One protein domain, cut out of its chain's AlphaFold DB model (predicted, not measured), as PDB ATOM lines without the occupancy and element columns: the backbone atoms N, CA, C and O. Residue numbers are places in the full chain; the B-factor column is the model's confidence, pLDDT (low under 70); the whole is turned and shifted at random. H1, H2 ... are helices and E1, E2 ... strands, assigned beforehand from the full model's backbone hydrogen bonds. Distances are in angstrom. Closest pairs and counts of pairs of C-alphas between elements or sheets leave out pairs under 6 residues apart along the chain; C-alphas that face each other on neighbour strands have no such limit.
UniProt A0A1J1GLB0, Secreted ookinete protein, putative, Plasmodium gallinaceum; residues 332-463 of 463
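What this domain is: This is residues 332 to 463 of the 463 residues of the protein "Secreted ookinete protein, putative" of Plasmodium gallinaceum (UniProt A0A1J1GLB0). The long strands E1, E2 and E3, with the shorter E4 beside E1, make a strongly twisted wall with H1 packed on one face; at one end of the long axis E1 bends, and the small strands E5, E6 and E7 fold over toward the side of H1. H3 meets the end of H1, E8 is an edge strand beside E3, and H2 only grazes the sheet. The printed part has 132 residues with three named helices and eight named strands, in the order H1, E1, E2, E3, H2, E4, E5, E6, E7, H3, E8; the class is mixed, helices and strands. The neighbour pairs of the branched sheet are antiparallel. The whole is compact, with a radius of gyration of the C-alphas of 14.2 A, and its outline is elongated, 43 by 26 by 25 A.

How they stand to each other: H1, residues 337 to 347, is on the branched sheet; its closest C-alphas to E4, residues 416 to 420, are those of Asp 338 and Tyr 419, 6.3 A apart. E1, residues 361 to 373, bends by 71 degrees at residue 364. On one side of E1 lies E2, residues 379 to 388, with N 367 and O 385 2.8 A apart; on the other side lie E4, with N 366 and O 419 2.8 A apart, and E5, residues 427 to 430, with N 363 and O 427 2.8 A apart. E3, residues 393 to 400, is beside E2, with N 384 and O 396 2.9 A apart. E1, E2 and E3 form a meander, each strand the antiparallel neighbour of the one before, as do E5, E6, residues 433 to 438, and E7, residues 441 to 444. N 428 and O 435 are 2.9 A apart, N 436 and O 443 2.8 A. H2, residues 409 to 413, only grazes the sheet with its residues 410 to 412. H3, residues 451 to 457, touches H1, the closest C-alphas being those of Leu 347 and Ala 457, 4.4 A apart; their lines are only just about perpendicular, at 72 degrees. E8, residues 460 to 462, is beside E3, with N 461 and O 399 2.9 A apart. In H1 every O i to N i+4 pair is within hydrogen-bond range; in H3 2 of 3 are, and in H2 0 of 1, beside 1 of 2 O i to N i+3 pairs.

Where its parts are: H1 begins at C-alpha 337 (14.253, -3.798, 3.751) and is 15.6 A long. E1 measures 31.5 A and ends at C-alpha 373 (28.144, -14.409, 11.636); E2 measures 26.3 A and E3 22.6 A. E8 ends at C-alpha 462 (16.661, -26.527, 9.973).

The domain as a whole: The C-alphas farthest apart, of Ala 375 and Ser 439, are 45.3 A apart. The printed part has no cut. The link from H1 to E1 is long, 13 residues. The mean pLDDT of the printed part is 76.1; 36 residues are under 70, among them 353 to 361 and 437 to 444.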
ATOM      1  N   LYS A 332      28.659  -6.410  -2.049       80.19
ATOM      2  CA  LYS A 332      29.096  -5.002  -2.004       80.19
ATOM      3  C   LYS A 332      27.959  -4.001  -2.205       80.19
ATOM      4  O   LYS A 332      28.044  -2.910  -1.638       80.19
ATOM      5  N   SER A 333      26.943  -4.336  -3.000       82.56
ATOM      6  CA  SER A 333      25.786  -3.459  -3.211       82.56
ATOM      7  C   SER A 333      24.850  -3.458  -2.000       82.56
ATOM      8  O   SER A 333      24.821  -4.405  -1.218       82.56
ATOM      9  N   ASN A 334      24.077  -2.387  -1.836       82.25
ATOM     10  CA  ASN A 334      23.104  -2.268  -0.749       82.25
ATOM     11  C   ASN A 334      21.756  -2.897  -1.136       82.25
ATOM     12  O   ASN A 334      21.450  -3.028  -2.326       82.25
ATOM     13  N   MET A 335      20.944  -3.260  -0.141       84.94
ATOM     14  CA  MET A 335      19.593  -3.796  -0.336       84.94
ATOM     15  C   MET A 335      18.599  -3.052   0.555       84.94
ATOM     16  O   MET A 335      18.897  -2.725   1.693       84.94
ATOM     17  N   ASP A 336      17.394  -2.786   0.054       83.62
ATOM     18  CA  ASP A 336      16.340  -2.249   0.919       83.62
ATOM     19  C   ASP A 336      15.720  -3.348   1.797       83.62
ATOM     20  O   ASP A 336      15.954  -4.546   1.607       83.62
ATOM     21  N   THR A 337      14.925  -2.927   2.780       80.44
ATOM     22  CA  THR A 337      14.253  -3.798   3.751       80.44
ATOM     23  C   THR A 337      13.455  -4.917   3.074       80.44
ATOM     24  O   THR A 337      13.540  -6.073   3.493       80.44
ATOM     25  N   ASP A 338      12.753  -4.591   1.987       78.19
ATOM     26  CA  ASP A 338      11.916  -5.519   1.222       78.19
ATOM     27  C   ASP A 338      12.767  -6.585   0.511       78.19
ATOM     28  O   ASP A 338      12.488  -7.784   0.592       78.19
ATOM     29  N   SER A 339      13.865  -6.167  -0.127       84.69
ATOM     30  CA  SER A 339      14.825  -7.064  -0.784       84.69
ATOM     31  C   SER A 339      15.514  -7.995   0.212       84.69
ATOM     32  O   SER A 339      15.747  -9.165  -0.092       84.69
ATOM     33  N   ILE A 340      15.823  -7.502   1.415       86.69
ATOM     34  CA  ILE A 340      16.438  -8.309   2.473       86.69
ATOM     35  C   ILE A 340      15.466  -9.374   2.983       86.69
ATOM     36  O   ILE A 340      15.856 -10.534   3.136       86.69
ATOM     37  N   ALA A 341      14.204  -9.013   3.227       85.38
ATOM     38  CA  ALA A 341      13.187  -9.981   3.626       85.38
ATOM     39  C   ALA A 341      13.031 -11.074   2.557       85.38
ATOM     40  O   ALA A 341      13.080 -12.264   2.876       85.38
ATOM     41  N   LEU A 342      12.958 -10.677   1.281       84.19
ATOM     42  CA  LEU A 342      12.896 -11.602   0.154       84.19
ATOM     43  C   LEU A 342      14.121 -12.526   0.089       84.19
ATOM     44  O   LEU A 342      13.975 -13.727  -0.137       84.19
ATOM     45  N   TYR A 343      15.320 -11.997   0.334       88.12
ATOM     46  CA  TYR A 343      16.563 -12.766   0.375       88.12
ATOM     47  C   TYR A 343      16.535 -13.878   1.437       88.12
ATOM     48  O   TYR A 343      16.819 -15.035   1.121       88.12
ATOM     49  N   PHE A 344      16.139 -13.568   2.676       88.38
ATOM     50  CA  PHE A 344      16.082 -14.566   3.753       88.38
ATOM     51  C   PHE A 344      14.943 -15.578   3.577       88.38
ATOM     52  O   PHE A 344      15.152 -16.768   3.831       88.38
ATOM     53  N   LEU A 345      13.769 -15.151   3.092       87.56
ATOM     54  CA  LEU A 345      12.682 -16.067   2.714       87.56
ATOM     55  C   LEU A 345      13.165 -17.098   1.690       87.56
ATOM     56  O   LEU A 345      12.933 -18.295   1.849       87.56
ATOM     57  N   SER A 346      13.896 -16.621   0.682       84.06
ATOM     58  CA  SER A 346      14.450 -17.434  -0.398       84.06
ATOM     59  C   SER A 346      15.506 -18.426   0.086       84.06
ATOM     60  O   SER A 346      15.462 -19.598  -0.280       84.06
ATOM     61  N   LEU A 347      16.432 -17.996   0.951       87.25
ATOM     62  CA  LEU A 347      17.406 -18.897   1.581       87.25
ATOM     63  C   LEU A 347      16.728 -20.013   2.385       87.25
ATOM     64  O   LEU A 347      17.253 -21.120   2.474       87.25
ATOM     65  N   SER A 348      15.556 -19.724   2.942       85.19
ATOM     66  CA  SER A 348      14.832 -20.619   3.844       85.19
ATOM     67  C   SER A 348      13.848 -21.545   3.148       85.19
ATOM     68  O   SER A 348      13.175 -22.323   3.817       85.19
ATOM     69  N   GLN A 349      13.760 -21.503   1.816       81.88
ATOM     70  CA  GLN A 349      12.765 -22.257   1.050       81.88
ATOM     71  C   GLN A 349      12.760 -23.769   1.340       81.88
ATOM     72  O   GLN A 349      11.711 -24.399   1.276       81.88
ATOM     73  N   ASN A 350      13.914 -24.340   1.705       77.25
ATOM     74  CA  ASN A 350      14.070 -25.768   2.006       77.25
ATOM     75  C   ASN A 350      13.766 -26.132   3.471       77.25
ATOM     76  O   ASN A 350      13.758 -27.308   3.819       77.25
ATOM     77  N   ILE A 351      13.567 -25.135   4.336       79.88
ATOM     78  CA  ILE A 351      13.384 -25.303   5.786       79.88
ATOM     79  C   ILE A 351      11.894 -25.455   6.132       79.88
ATOM     80  O   ILE A 351      11.550 -25.998   7.183       79.88
ATOM     81  N   TYR A 352      11.004 -24.992   5.250       78.44
ATOM     82  CA  TYR A 352       9.564 -25.044   5.475       78.44
ATOM     83  C   TYR A 352       9.023 -26.472   5.326       78.44
ATOM     84  O   TYR A 352       9.334 -27.146   4.339       78.44
ATOM     85  N   PRO A 353       8.212 -26.949   6.289       64.06
ATOM     86  CA  PRO A 353       7.651 -28.289   6.235       64.06
ATOM     87  C   PRO A 353       6.699 -28.414   5.039       64.06
ATOM     88  O   PRO A 353       5.780 -27.616   4.879       64.06
ATOM     89  N   ARG A 354       6.915 -29.431   4.199       61.09
ATOM     90  CA  ARG A 354       5.918 -29.885   3.221       61.09
ATOM     91  C   ARG A 354       4.910 -30.742   3.977       61.09
ATOM     92  O   ARG A 354       5.207 -31.900   4.264       61.09
ATOM     93  N   THR A 355       3.772 -30.188   4.372       52.03
ATOM     94  CA  THR A 355       2.740 -30.947   5.093       52.03
ATOM     95  C   THR A 355       1.387 -30.794   4.417       52.03
ATOM     96  O   THR A 355       0.971 -29.687   4.091       52.03
ATOM     97  N   LYS A 356       0.699 -31.926   4.211       48.22
ATOM     98  CA  LYS A 356      -0.630 -31.994   3.580       48.22
ATOM     99  C   LYS A 356      -1.741 -31.319   4.395       48.22
ATOM    100  O   LYS A 356      -2.779 -31.005   3.843       48.22
ATOM    101  N   GLU A 357      -1.551 -31.111   5.700       49.44
ATOM    102  CA  GLU A 357      -2.672 -30.749   6.586       49.44
ATOM    103  C   GLU A 357      -2.401 -29.613   7.581       49.44
ATOM    104  O   GLU A 357      -3.327 -29.188   8.263       49.44
ATOM    105  N   SER A 358      -1.176 -29.100   7.730       46.69
ATOM    106  CA  SER A 358      -0.879 -28.378   8.978       46.69
ATOM    107  C   SER A 358      -1.003 -26.857   8.910       46.69
ATOM    108  O   SER A 358      -1.546 -26.273   9.842       46.69
ATOM    109  N   GLU A 359      -0.516 -26.173   7.873       58.41
ATOM    110  CA  GLU A 359      -0.393 -24.704   7.932       58.41
ATOM    111  C   GLU A 359      -0.481 -24.056   6.546       58.41
ATOM    112  O   GLU A 359       0.467 -23.433   6.074       58.41
ATOM    113  N   SER A 360      -1.626 -24.197   5.874       64.12
ATOM    114  CA  SER A 360      -1.894 -23.428   4.660       64.12
ATOM    115  C   SER A 360      -2.382 -22.024   5.013       64.12
ATOM    116  O   SER A 360      -3.386 -21.871   5.712       64.12
ATOM    117  N   GLY A 361      -1.700 -20.993   4.528       69.31
ATOM    118  CA  GLY A 361      -2.135 -19.619   4.747       69.31
ATOM    119  C   GLY A 361      -1.259 -18.603   4.039       69.31
ATOM    120  O   GLY A 361      -0.060 -18.815   3.829       69.31
ATOM    121  N   ARG A 362      -1.861 -17.475   3.672       76.44
ATOM    122  CA  ARG A 362      -1.123 -16.346   3.107       76.44
ATOM    123  C   ARG A 362      -0.201 -15.732   4.152       76.44
ATOM    124  O   ARG A 362      -0.616 -15.477   5.282       76.44
ATOM    125  N   ILE A 363       1.029 -15.440   3.746       81.50
ATOM    126  CA  ILE A 363       2.012 -14.736   4.563       81.50
ATOM    127  C   ILE A 363       1.680 -13.246   4.503       81.50
ATOM    128  O   ILE A 363       1.633 -12.648   3.431       81.50
ATOM    129  N   THR A 364       1.428 -12.644   5.659       77.12
ATOM    130  CA  THR A 364       1.095 -11.221   5.817       77.12
ATOM    131  C   THR A 364       2.262 -10.426   6.387       77.12
ATOM    132  O   THR A 364       2.362  -9.217   6.174       77.12
ATOM    133  N   HIS A 365       3.169 -11.095   7.094       86.25
ATOM    134  CA  HIS A 365       4.263 -10.450   7.797       86.25
ATOM    135  C   HIS A 365       5.503 -11.337   7.821       86.25
ATOM    136  O   HIS A 365       5.399 -12.547   7.993       86.25
ATOM    137  N   VAL A 366       6.683 -10.740   7.679       88.12
ATOM    138  CA  VAL A 366       7.969 -11.437   7.743       88.12
ATOM    139  C   VAL A 366       8.900 -10.653   8.639       88.12
ATOM    140  O   VAL A 366       9.148  -9.469   8.419       88.12
ATOM    141  N   LYS A 367       9.444 -11.326   9.646       90.69
ATOM    142  CA  LYS A 367      10.372 -10.726  10.592       90.69
ATOM    143  C   LYS A 367      11.660 -11.537  10.645       90.69
ATOM    144  O   LYS A 367      11.649 -12.702  11.030       90.69
ATOM    145  N   VAL A 368      12.774 -10.911  10.279       89.81
ATOM    146  CA  VAL A 368      14.118 -11.494  10.370       89.81
ATOM    147  C   VAL A 368      14.771 -11.023  11.665       89.81
ATOM    148  O   VAL A 368      14.847  -9.821  11.927       89.81
ATOM    149  N   THR A 369      15.250 -11.956  12.482       89.75
ATOM    150  CA  THR A 369      15.939 -11.670  13.749       89.75
ATOM    151  C   THR A 369      17.138 -12.588  13.955       89.75
ATOM    152  O   THR A 369      17.301 -13.583  13.251       89.75
ATOM    153  N   ASN A 370      17.982 -12.248  14.934       86.12
ATOM    154  CA  ASN A 370      19.106 -13.078  15.380       86.12
ATOM    155  C   ASN A 370      20.048 -13.510  14.238       86.12
ATOM    156  O   ASN A 370      20.447 -14.666  14.162       86.12
ATOM    157  N   VAL A 371      20.367 -12.587  13.327       88.25
ATOM    158  CA  VAL A 371      21.316 -12.828  12.231       88.25
ATOM    159  C   VAL A 371      22.734 -12.855  12.806       88.25
ATOM    160  O   VAL A 371      23.241 -11.830  13.263       88.25
ATOM    161  N   GLN A 372      23.375 -14.020  12.793       87.62
ATOM    162  CA  GLN A 372      24.717 -14.238  13.330       87.62
ATOM    163  C   GLN A 372      25.739 -14.469  12.216       87.62
ATOM    164  O   GLN A 372      25.403 -14.885  11.103       87.62
ATOM    165  N   LYS A 373      27.008 -14.197  12.533       88.44
ATOM    166  CA  LYS A 373      28.144 -14.409  11.636       88.44
ATOM    167  C   LYS A 373      29.121 -15.421  12.212       88.44
ATOM    168  O   LYS A 373      29.284 -15.506  13.427       88.44
ATOM    169  N   ASN A 374      29.805 -16.147  11.336       85.25
ATOM    170  CA  ASN A 374      30.990 -16.914  11.702       85.25
ATOM    171  C   ASN A 374      32.217 -15.993  11.860       85.25
ATOM    172  O   ASN A 374      32.166 -14.804  11.535       85.25
ATOM    173  N   ALA A 375      33.337 -16.550  12.331       80.88
ATOM    174  CA  ALA A 375      34.584 -15.809  12.556       80.88
ATOM    175  C   ALA A 375      35.123 -15.097  11.296       80.88
ATOM    176  O   ALA A 375      35.832 -14.102  11.403       80.88
ATOM    177  N   SER A 376      34.756 -15.571  10.103       80.88
ATOM    178  CA  SER A 376      35.145 -14.990   8.813       80.88
ATOM    179  C   SER A 376      34.152 -13.946   8.279       80.88
ATOM    180  O   SER A 376      34.333 -13.437   7.176       80.88
ATOM    181  N   GLY A 377      33.100 -13.613   9.035       82.31
ATOM    182  CA  GLY A 377      32.133 -12.568   8.693       82.31
ATOM    183  C   GLY A 377      30.966 -13.005   7.796       82.31
ATOM    184  O   GLY A 377      30.168 -12.148   7.400       82.31
ATOM    185  N   TYR A 378      30.833 -14.300   7.504       87.88
ATOM    186  CA  TYR A 378      29.736 -14.875   6.717       87.88
ATOM    187  C   TYR A 378      28.564 -15.303   7.601       87.88
ATOM    188  O   TYR A 378      28.751 -15.568   8.785       87.88
ATOM    189  N   LEU A 379      27.365 -15.383   7.024       89.12
ATOM    190  CA  LEU A 379      26.137 -15.800   7.704       89.12
ATOM    191  C   LEU A 379      26.315 -17.191   8.333       89.12
ATOM    192  O   LEU A 379      26.685 -18.129   7.631       89.12
ATOM    193  N   SER A 380      26.034 -17.319   9.632       89.62
ATOM    194  CA  SER A 380      26.064 -18.599  10.356       89.62
ATOM    195  C   SER A 380      24.671 -19.072  10.763       89.62
ATOM    196  O   SER A 380      24.337 -20.241  10.575       89.62
ATOM    197  N   SER A 381      23.836 -18.178  11.289       89.88
ATOM    198  CA  SER A 381      22.461 -18.492  11.681       89.88
ATOM    199  C   SER A 381      21.543 -17.278  11.562       89.88
ATOM    200  O   SER A 381      22.002 -16.134  11.511       89.88
ATOM    201  N   PHE A 382      20.240 -17.527  11.471       91.44
ATOM    202  CA  PHE A 382      19.201 -16.500  11.512       91.44
ATOM    203  C   PHE A 382      17.862 -17.105  11.952       91.44
ATOM    204  O   PHE A 382      17.650 -18.317  11.871       91.44
ATOM    205  N   LYS A 383      16.934 -16.252  12.392       89.88
ATOM    206  CA  LYS A 383      15.549 -16.614  12.715       89.88
ATOM    207  C   LYS A 383      14.580 -15.847  11.815       89.88
ATOM    208  O   LYS A 383      14.718 -14.634  11.659       89.88
ATOM    209  N   LEU A 384      13.592 -16.545  11.264       90.12
ATOM    210  CA  LEU A 384      12.462 -15.954  10.546       90.12
ATOM    211  C   LEU A 384      11.166 -16.245  11.290       90.12
ATOM    212  O   LEU A 384      10.883 -17.400  11.593       90.12
ATOM    213  N   ASP A 385      10.374 -15.204  11.516       90.00
ATOM    214  CA  ASP A 385       9.000 -15.312  11.992       90.00
ATOM    215  C   ASP A 385       8.055 -14.871  10.862       90.00
ATOM    216  O   ASP A 385       8.117 -13.727  10.403       90.00
ATOM    217  N   LEU A 386       7.204 -15.786  10.392       87.38
ATOM    218  CA  LEU A 386       6.190 -15.540   9.370       87.38
ATOM    219  C   LEU A 386       4.823 -15.379  10.026       87.38
ATOM    220  O   LEU A 386       4.304 -16.333  10.598       87.38
ATOM    221  N   GLY A 387       4.226 -14.198   9.921       86.69
ATOM    222  CA  GLY A 387       2.821 -13.994  10.258       86.69
ATOM    223  C   GLY A 387       1.930 -14.462   9.113       86.69
ATOM    224  O   GLY A 387       2.156 -14.082   7.962       86.69
ATOM    225  N   LEU A 388       0.927 -15.275   9.432       81.38
ATOM    226  CA  LEU A 388      -0.110 -15.718   8.508       81.38
ATOM    227  C   LEU A 388      -1.395 -14.899   8.683       81.38
ATOM    228  O   LEU A 388      -1.622 -14.252   9.705       81.38
ATOM    229  N   GLU A 389      -2.276 -14.939   7.688       72.12
ATOM    230  CA  GLU A 389      -3.553 -14.210   7.715       72.12
ATOM    231  C   GLU A 389      -4.531 -14.664   8.809       72.12
ATOM    232  O   GLU A 389      -5.355 -13.875   9.262       72.12
ATOM    233  N   ASN A 390      -4.396 -15.897   9.302       73.75
ATOM    234  CA  ASN A 390      -5.144 -16.412  10.453       73.75
ATOM    235  C   ASN A 390      -4.534 -15.993  11.811       73.75
ATOM    236  O   ASN A 390      -4.853 -16.589  12.837       73.75
ATOM    237  N   SER A 391      -3.648 -14.989  11.824       74.94
ATOM    238  CA  SER A 391      -2.917 -14.491  13.003       74.94
ATOM    239  C   SER A 391      -1.972 -15.503  13.660       74.94
ATOM    240  O   SER A 391      -1.450 -15.244  14.745       74.94
ATOM    241  N   ARG A 392      -1.708 -16.646  13.017       78.88
ATOM    242  CA  ARG A 392      -0.667 -17.578  13.463       78.88
ATOM    243  C   ARG A 392       0.711 -17.078  13.049       78.88
ATOM    244  O   ARG A 392       0.853 -16.378  12.047       78.88
ATOM    245  N   VAL A 393       1.726 -17.470  13.814       84.50
ATOM    246  CA  VAL A 393       3.126 -17.149  13.525       84.50
ATOM    247  C   VAL A 393       3.928 -18.436  13.414       84.50
ATOM    248  O   VAL A 393       3.945 -19.233  14.348       84.50
ATOM    249  N   ILE A 394       4.616 -18.610  12.288       84.81
ATOM    250  CA  ILE A 394       5.541 -19.718  12.059       84.81
ATOM    251  C   ILE A 394       6.958 -19.202  12.275       84.81
ATOM    252  O   ILE A 394       7.437 -18.349  11.529       84.81
ATOM    253  N   SER A 395       7.639 -19.737  13.283       86.50
ATOM    254  CA  SER A 395       9.036 -19.422  13.572       86.50
ATOM    255  C   SER A 395       9.956 -20.518  13.054       86.50
ATOM    256  O   SER A 395       9.808 -21.685  13.414       86.50
ATOM    257  N   ILE A 396      10.960 -20.139  12.268       84.88
ATOM    258  CA  ILE A 396      12.023 -21.037  11.817       84.88
ATOM    259  C   ILE A 396      13.398 -20.488  12.190       84.88
ATOM    260  O   ILE A 396      13.638 -19.279  12.176       84.88
ATOM    261  N   VAL A 397      14.312 -21.400  12.506       87.06
ATOM    262  CA  VAL A 397      15.726 -21.098  12.735       87.06
ATOM    263  C   VAL A 397      16.525 -21.803  11.650       87.06
ATOM    264  O   VAL A 397      16.464 -23.027  11.528       87.06
ATOM    265  N   GLY A 398      17.230 -21.015  10.843       85.56
ATOM    266  CA  GLY A 398      18.103 -21.510   9.788       85.56
ATOM    267  C   GLY A 398      19.559 -21.459  10.226       85.56
ATOM    268  O   GLY A 398      20.024 -20.421  10.703       85.56
ATOM    269  N   THR A 399      20.286 -22.559  10.039       88.19
ATOM    270  CA  THR A 399      21.744 -22.626  10.199       88.19
ATOM    271  C   THR A 399      22.414 -22.873   8.856       88.19
ATOM    272  O   THR A 399      21.924 -23.644   8.030       88.19
ATOM    273  N   VAL A 400      23.519 -22.171   8.603       87.69
ATOM    274  CA  VAL A 400      24.236 -22.197   7.324       87.69
ATOM    275  C   VAL A 400      25.517 -23.006   7.471       87.69
ATOM    276  O   VAL A 400      26.424 -22.605   8.198       87.69
ATOM    277  N   ASN A 401      25.618 -24.109   6.727       82.31
ATOM    278  CA  ASN A 401      26.770 -25.008   6.770       82.31
ATOM    279  C   ASN A 401      27.421 -25.152   5.391       82.31
ATOM    280  O   ASN A 401      26.742 -25.362   4.394       82.31
ATOM    281  N   GLY A 402      28.757 -25.112   5.339       73.00
ATOM    282  CA  GLY A 402      29.523 -25.497   4.148       73.00
ATOM    283  C   GLY A 402      29.610 -24.454   3.027       73.00
ATOM    284  O   GLY A 402      30.147 -24.771   1.967       73.00
ATOM    285  N   LYS A 403      29.127 -23.217   3.230       81.81
ATOM    286  CA  LYS A 403      29.299 -22.133   2.251       81.81
ATOM    287  C   LYS A 403      29.375 -20.740   2.873       81.81
ATOM    288  O   LYS A 403      28.682 -20.425   3.834       81.81
ATOM    289  N   ASN A 404      30.180 -19.892   2.243       85.12
ATOM    290  CA  ASN A 404      30.334 -18.482   2.575       85.12
ATOM    291  C   ASN A 404      29.166 -17.671   1.993       85.12
ATOM    292  O   ASN A 404      29.178 -17.308   0.816       85.12
ATOM    293  N   ILE A 405      28.135 -17.428   2.806       87.75
ATOM    294  CA  ILE A 405      26.965 -16.621   2.433       87.75
ATOM    295  C   ILE A 405      27.110 -15.210   3.018       87.75
ATOM    296  O   ILE A 405      27.357 -15.046   4.212       87.75
ATOM    297  N   TYR A 406      26.981 -14.179   2.181       88.12
ATOM    298  CA  TYR A 406      27.131 -12.784   2.606       88.12
ATOM    299  C   TYR A 406      25.922 -12.282   3.399       88.12
ATOM    300  O   TYR A 406      24.777 -12.609   3.095       88.12
ATOM    301  N   VAL A 407      26.188 -11.431   4.391       86.19
ATOM    302  CA  VAL A 407      25.162 -10.785   5.217       86.19
ATOM    303  C   VAL A 407      24.931  -9.351   4.723       86.19
ATOM    304  O   VAL A 407      25.906  -8.597   4.642       86.19
ATOM    305  N   PRO A 408      23.685  -8.940   4.422       86.00
ATOM    306  CA  PRO A 408      23.377  -7.575   3.990       86.00
ATOM    307  C   PRO A 408      23.767  -6.539   5.050       86.00
ATOM    308  O   PRO A 408      23.507  -6.745   6.236       86.00
ATOM    309  N   LYS A 409      24.366  -5.411   4.656       80.06
ATOM    310  CA  LYS A 409      24.887  -4.422   5.618       80.06
ATOM    311  C   LYS A 409      23.801  -3.856   6.537       80.06
ATOM    312  O   LYS A 409      24.046  -3.748   7.736       80.06
ATOM    313  N   GLU A 410      22.597  -3.581   6.024       74.56
ATOM    314  CA  GLU A 410      21.500  -3.035   6.838       74.56
ATOM    315  C   GLU A 410      20.996  -4.008   7.925       74.56
ATOM    316  O   GLU A 410      20.425  -3.569   8.924       74.56
ATOM    317  N   THR A 411      21.243  -5.319   7.796       73.75
ATOM    318  CA  THR A 411      20.901  -6.310   8.845       73.75
ATOM    319  C   THR A 411      21.841  -6.256  10.046       73.75
ATOM    320  O   THR A 411      21.508  -6.748  11.120       73.75
ATOM    321  N   ILE A 412      23.018  -5.649   9.876       66.50
ATOM    322  CA  ILE A 412      24.031  -5.521  10.926       66.50
ATOM    323  C   ILE A 412      23.670  -4.357  11.855       66.50
ATOM    324  O   ILE A 412      23.814  -4.470  13.070       66.50
ATOM    325  N   SER A 413      23.181  -3.249  11.290       64.62
ATOM    326  CA  SER A 413      22.714  -2.085  12.053       64.62
ATOM    327  C   SER A 413      21.351  -2.333  12.694       64.62
ATOM    328  O   SER A 413      21.101  -1.930  13.829       64.62
ATOM    329  N   SER A 414      20.471  -3.027  11.975       64.31
ATOM    330  CA  SER A 414      19.082  -3.256  12.357       64.31
ATOM    331  C   SER A 414      18.951  -4.707  12.811       64.31
ATOM    332  O   SER A 414      18.709  -5.597  12.002       64.31
ATOM    333  N   LYS A 415      19.118  -4.969  14.120       70.56
ATOM    334  CA  LYS A 415      19.029  -6.326  14.719       70.56
ATOM    335  C   LYS A 415      17.720  -7.067  14.397       70.56
ATOM    336  O   LYS A 415      17.599  -8.269  14.636       70.56
ATOM    337  N   THR A 416      16.709  -6.342  13.936       81.00
ATOM    338  CA  THR A 416      15.411  -6.859  13.523       81.00
ATOM    339  C   THR A 416      14.997  -6.168  12.238       81.00
ATOM    340  O   THR A 416      15.060  -4.942  12.144       81.00
ATOM    341  N   ILE A 417      14.560  -6.963  11.271       83.00
ATOM    342  CA  ILE A 417      14.001  -6.483  10.012       83.00
ATOM    343  C   ILE A 417      12.577  -6.963   9.932       83.00
ATOM    344  O   ILE A 417      12.313  -8.151  10.093       83.00
ATOM    345  N   THR A 418      11.681  -6.027   9.678       82.88
ATOM    346  CA  THR A 418      10.253  -6.272   9.660       82.88
ATOM    347  C   THR A 418       9.712  -5.873   8.303       82.88
ATOM    348  O   THR A 418       9.955  -4.759   7.842       82.88
ATOM    349  N   TYR A 419       8.980  -6.783   7.681       83.31
ATOM    350  CA  TYR A 419       8.419  -6.620   6.356       83.31
ATOM    351  C   TYR A 419       6.939  -6.990   6.373       83.31
ATOM    352  O   TYR A 419       6.563  -8.109   6.718       83.31
ATOM    353  N   ASN A 420       6.094  -6.035   5.996       76.19
ATOM    354  CA  ASN A 420       4.681  -6.293   5.760       76.19
ATOM    355  C   ASN A 420       4.535  -6.795   4.331       76.19
ATOM    356  O   ASN A 420       4.807  -6.046   3.397       76.19
ATOM    357  N   VAL A 421       4.105  -8.044   4.174       68.12
ATOM    358  CA  VAL A 421       3.895  -8.642   2.859       68.12
ATOM    359  C   VAL A 421       2.600  -8.069   2.288       68.12
ATOM    360  O   VAL A 421       1.526  -8.303   2.857       68.12
ATOM    361  N   PRO A 422       2.649  -7.324   1.171       59.16
ATOM    362  CA  PRO A 422       1.436  -6.873   0.516       59.16
ATOM    363  C   PRO A 422       0.597  -8.082   0.102       59.16
ATOM    364  O   PRO A 422       1.133  -9.073  -0.389       59.16
ATOM    365  N   PHE A 423      -0.728  -7.983   0.238       54.09
ATOM    366  CA  PHE A 423      -1.655  -9.034  -0.209       54.09
ATOM    367  C   PHE A 423      -1.345  -9.509  -1.637       54.09
ATOM    368  O   PHE A 423      -1.379 -10.698  -1.934       54.09
ATOM    369  N   SER A 424      -0.974  -8.568  -2.500       50.91
ATOM    370  CA  SER A 424      -0.698  -8.776  -3.914       50.91
ATOM    371  C   SER A 424       0.594  -9.540  -4.232       50.91
ATOM    372  O   SER A 424       0.792  -9.906  -5.386       50.91
ATOM    373  N   TYR A 425       1.461  -9.814  -3.250       60.25
ATOM    374  CA  TYR A 425       2.673 -10.621  -3.453       60.25
ATOM    375  C   TYR A 425       2.388 -12.116  -3.541       60.25
ATOM    376  O   TYR A 425       3.278 -12.865  -3.928       60.25
ATOM    377  N   GLY A 426       1.191 -12.562  -3.150       61.09
ATOM    378  CA  GLY A 426       0.798 -13.959  -3.300       61.09
ATOM    379  C   GLY A 426       1.647 -14.949  -2.500       61.09
ATOM    380  O   GLY A 426       1.575 -16.139  -2.748       61.09
ATOM    381  N   LEU A 427       2.481 -14.516  -1.553       76.38
ATOM    382  CA  LEU A 427       3.307 -15.445  -0.781       76.38
ATOM    383  C   LEU A 427       2.431 -16.228   0.195       76.38
ATOM    384  O   LEU A 427       1.708 -15.642   1.002       76.38
ATOM    385  N   SER A 428       2.517 -17.550   0.150       76.75
ATOM    386  CA  SER A 428       1.753 -18.433   1.025       76.75
ATOM    387  C   SER A 428       2.565 -19.651   1.419       76.75
ATOM    388  O   SER A 428       3.432 -20.117   0.678       76.75
ATOM    389  N   LEU A 429       2.263 -20.199   2.586       82.25
ATOM    390  CA  LEU A 429       2.706 -21.536   2.945       82.25
ATOM    391  C   LEU A 429       1.605 -22.525   2.554       82.25
ATOM    392  O   LEU A 429       0.429 -22.222   2.756       82.25
ATOM    393  N   ASN A 430       1.955 -23.656   1.945       73.06
ATOM    394  CA  ASN A 430       1.009 -24.716   1.590       73.06
ATOM    395  C   ASN A 430       1.703 -26.092   1.526       73.06
ATOM    396  O   ASN A 430       2.836 -26.242   1.979       73.06
ATOM    397  N   GLU A 431       1.048 -27.097   0.935       70.25
ATOM    398  CA  GLU A 431       1.578 -28.465   0.809       70.25
ATOM    399  C   GLU A 431       2.937 -28.553   0.083       70.25
ATOM    400  O   GLU A 431       3.709 -29.490   0.302       70.25
ATOM    401  N   LEU A 432       3.266 -27.563  -0.755       68.38
ATOM    402  CA  LEU A 432       4.544 -27.455  -1.468       68.38
ATOM    403  C   LEU A 432       5.647 -26.794  -0.616       68.38
ATOM    404  O   LEU A 432       6.801 -26.728  -1.053       68.38
ATOM    405  N   GLY A 433       5.323 -26.345   0.601       80.81
ATOM    406  CA  GLY A 433       6.170 -25.533   1.470       80.81
ATOM    407  C   GLY A 433       5.944 -24.042   1.223       80.81
ATOM    408  O   GLY A 433       4.806 -23.580   1.141       80.81
ATOM    409  N   LEU A 434       7.029 -23.269   1.097       84.25
ATOM    410  CA  LEU A 434       6.921 -21.873   0.675       84.25
ATOM    411  C   LEU A 434       6.503 -21.826  -0.795       84.25
ATOM    412  O   LEU A 434       7.183 -22.358  -1.680       84.25
ATOM    413  N   SER A 435       5.381 -21.170  -1.039       74.19
ATOM    414  CA  SER A 435       4.736 -21.098  -2.335       74.19
ATOM    415  C   SER A 435       4.393 -19.662  -2.693       74.19
ATOM    416  O   SER A 435       4.283 -18.771  -1.848       74.19
ATOM    417  N   TYR A 436       4.242 -19.451  -3.985       70.50
ATOM    418  CA  TYR A 436       3.662 -18.254  -4.545       70.50
ATOM    419  C   TYR A 436       2.294 -18.642  -5.099       70.50
ATOM    420  O   TYR A 436       2.195 -19.378  -6.078       70.50
ATOM    421  N   GLY A 437       1.255 -18.213  -4.398       52.69
ATOM    422  CA  GLY A 437      -0.138 -18.285  -4.784       52.69
ATOM    423  C   GLY A 437      -0.504 -17.173  -5.760       52.69
ATOM    424  O   GLY A 437      -0.275 -15.989  -5.513       52.69
ATOM    425  N   PHE A 438      -1.114 -17.560  -6.864       46.28
ATOM    426  CA  PHE A 438      -1.514 -16.691  -7.943       46.28
ATOM    427  C   PHE A 438      -2.840 -17.197  -8.514       46.28
ATOM    428  O   PHE A 438      -2.921 -18.313  -9.012       46.28
ATOM    429  N   SER A 439      -3.896 -16.383  -8.428       40.88
ATOM    430  CA  SER A 439      -5.222 -16.716  -8.974       40.88
ATOM    431  C   SER A 439      -5.779 -18.084  -8.525       40.88
ATOM    432  O   SER A 439      -6.373 -18.804  -9.322       40.88
ATOM    433  N   GLY A 440      -5.556 -18.463  -7.261       39.12
ATOM    434  CA  GLY A 440      -5.981 -19.756  -6.701       39.12
ATOM    435  C   GLY A 440      -5.049 -20.936  -7.012       39.12
ATOM    436  O   GLY A 440      -5.243 -22.024  -6.475       39.12
ATOM    437  N   LEU A 441      -4.008 -20.720  -7.819       41.44
ATOM    438  CA  LEU A 441      -2.974 -21.699  -8.153       41.44
ATOM    439  C   LEU A 441      -1.710 -21.428  -7.348       41.44
ATOM    440  O   LEU A 441      -1.397 -20.281  -7.048       41.44
ATOM    441  N   PHE A 442      -0.970 -22.472  -6.987       56.53
ATOM    442  CA  PHE A 442       0.192 -22.332  -6.117       56.53
ATOM    443  C   PHE A 442       1.443 -22.941  -6.731       56.53
ATOM    444  O   PHE A 442       1.496 -24.130  -7.040       56.53
ATOM    445  N   PHE A 443       2.485 -22.124  -6.823       59.38
ATOM    446  CA  PHE A 443       3.765 -22.498  -7.400       59.38
ATOM    447  C   PHE A 443       4.826 -22.653  -6.312       59.38
ATOM    448  O   PHE A 443       4.867 -21.844  -5.382       59.38
ATOM    449  N   PRO A 444       5.746 -23.626  -6.428       69.50
ATOM    450  CA  PRO A 444       6.920 -23.687  -5.567       69.50
ATOM    451  C   PRO A 444       7.743 -22.397  -5.665       69.50
ATOM    452  O   PRO A 444       8.155 -21.995  -6.756       69.50
ATOM    453  N   PHE A 445       8.028 -21.764  -4.527       75.88
ATOM    454  CA  PHE A 445       8.723 -20.473  -4.491       75.88
ATOM    455  C   PHE A 445      10.127 -20.519  -5.125       75.88
ATOM    456  O   PHE A 445      10.587 -19.548  -5.727       75.88
ATOM    457  N   ASN A 446      10.777 -21.686  -5.086       67.50
ATOM    458  CA  ASN A 446      12.099 -21.915  -5.670       67.50
ATOM    459  C   ASN A 446      12.157 -21.741  -7.198       67.50
ATOM    460  O   ASN A 446      13.227 -21.461  -7.738       67.50
ATOM    461  N   LYS A 447      11.037 -21.865  -7.917       64.56
ATOM    462  CA  LYS A 447      11.008 -21.695  -9.379       64.56
ATOM    463  C   LYS A 447      11.042 -20.225  -9.814       64.56
ATOM    464  O   LYS A 447      11.362 -19.939 -10.961       64.56
ATOM    465  N   ILE A 448      10.748 -19.297  -8.905       62.56
ATOM    466  CA  ILE A 448      10.499 -17.878  -9.224       62.56
ATOM    467  C   ILE A 448      11.759 -17.011  -9.014       62.56
ATOM    468  O   ILE A 448      11.843 -15.859  -9.454       62.56
ATOM    469  N   LEU A 449      12.782 -17.572  -8.370       64.38
ATOM    470  CA  LEU A 449      13.980 -16.870  -7.915       64.38
ATOM    471  C   LEU A 449      15.176 -17.015  -8.870       64.38
ATOM    472  O   LEU A 449      15.222 -17.929  -9.694       64.38
ATOM    473  N   PRO A 450      16.187 -16.125  -8.780       57.72
ATOM    474  CA  PRO A 450      17.409 -16.266  -9.564       57.72
ATOM    475  C   PRO A 450      18.136 -17.576  -9.228       57.72
ATOM    476  O   PRO A 450      18.357 -17.891  -8.058       57.72
ATOM    477  N   TYR A 451      18.586 -18.287 -10.269       57.72
ATOM    478  CA  TYR A 451      19.240 -19.602 -10.180       57.72
ATOM    479  C   TYR A 451      20.358 -19.679  -9.121       57.72
ATOM    480  O   TYR A 451      20.502 -20.690  -8.438       57.72
ATOM    481  N   ASN A 452      21.106 -18.589  -8.915       64.25
ATOM    482  CA  ASN A 452      22.196 -18.535  -7.936       64.25
ATOM    483  C   ASN A 452      21.727 -18.684  -6.479       64.25
ATOM    484  O   ASN A 452      22.449 -19.265  -5.671       64.25
ATOM    485  N   LEU A 453      20.534 -18.191  -6.130       71.12
ATOM    486  CA  LEU A 453      20.008 -18.250  -4.760       71.12
ATOM    487  C   LEU A 453      19.500 -19.642  -4.393       71.12
ATOM    488  O   LEU A 453      19.692 -20.084  -3.262       71.12
ATOM    489  N   ASN A 454      18.939 -20.360  -5.365       66.88
ATOM    490  CA  ASN A 454      18.498 -21.740  -5.175       66.88
ATOM    491  C   ASN A 454      19.654 -22.656  -4.770       66.88
ATOM    492  O   ASN A 454      19.503 -23.485  -3.873       66.88
ATOM    493  N   ASN A 455      20.832 -22.438  -5.358       76.75
ATOM    494  CA  ASN A 455      22.039 -23.160  -4.975       76.75
ATOM    495  C   ASN A 455      22.455 -22.843  -3.530       76.75
ATOM    496  O   ASN A 455      22.877 -23.742  -2.811       76.75
ATOM    497  N   LEU A 456      22.327 -21.588  -3.082       80.88
ATOM    498  CA  LEU A 456      22.664 -21.188  -1.707       80.88
ATOM    499  C   LEU A 456      21.705 -21.780  -0.668       80.88
ATOM    500  O   LEU A 456      22.153 -22.197   0.396       80.88
ATOM    501  N   ALA A 457      20.415 -21.878  -0.991       80.00
ATOM    502  CA  ALA A 457      19.407 -22.434  -0.090       80.00
ATOM    503  C   ALA A 457      19.667 -23.905   0.295       80.00
ATOM    504  O   ALA A 457      19.198 -24.359   1.334       80.00
ATOM    505  N   SER A 458      20.416 -24.669  -0.510       80.69
ATOM    506  CA  SER A 458      20.786 -26.061  -0.182       80.69
ATOM    507  C   SER A 458      21.735 -26.185   1.023       80.69
ATOM    508  O   SER A 458      21.808 -27.241   1.651       80.69
ATOM    509  N   PHE A 459      22.434 -25.100   1.370       82.94
ATOM    510  CA  PHE A 459      23.390 -25.036   2.481       82.94
ATOM    511  C   PHE A 459      22.752 -24.571   3.792       82.94
ATOM    512  O   PHE A 459      23.405 -24.606   4.836       82.94
ATOM    513  N   VAL A 460      21.491 -24.136   3.745       84.00
ATOM    514  CA  VAL A 460      20.736 -23.740   4.931       84.00
ATOM    515  C   VAL A 460      19.871 -24.909   5.377       84.00
ATOM    516  O   VAL A 460      19.087 -25.447   4.595       84.00
ATOM    517  N   LYS A 461      20.024 -25.318   6.634       83.19
ATOM    518  CA  LYS A 461      19.276 -26.428   7.227       83.19
ATOM    519  C   LYS A 461      18.452 -25.941   8.411       83.19
ATOM    520  O   LYS A 461      18.752 -24.907   9.012       83.19
ATOM    521  N   LYS A 462      17.394 -26.693   8.719       80.31
ATOM    522  CA  LYS A 462      16.661 -26.527   9.973       80.31
ATOM    523  C   LYS A 462      17.581 -26.951  11.115       80.31
ATOM    524  O   LYS A 462      18.235 -27.989  10.994       80.31
ATOM    525  N   ASN A 463      17.644 -26.126  12.155       65.69
ATOM    526  CA  ASN A 463      18.363 -26.467  13.379       65.69
ATOM    527  C   ASN A 463      17.615 -27.511  14.208       65.69
ATOM    528  O   ASN A 463      16.359 -27.476  14.182       65.69
TER     529      ASN A 463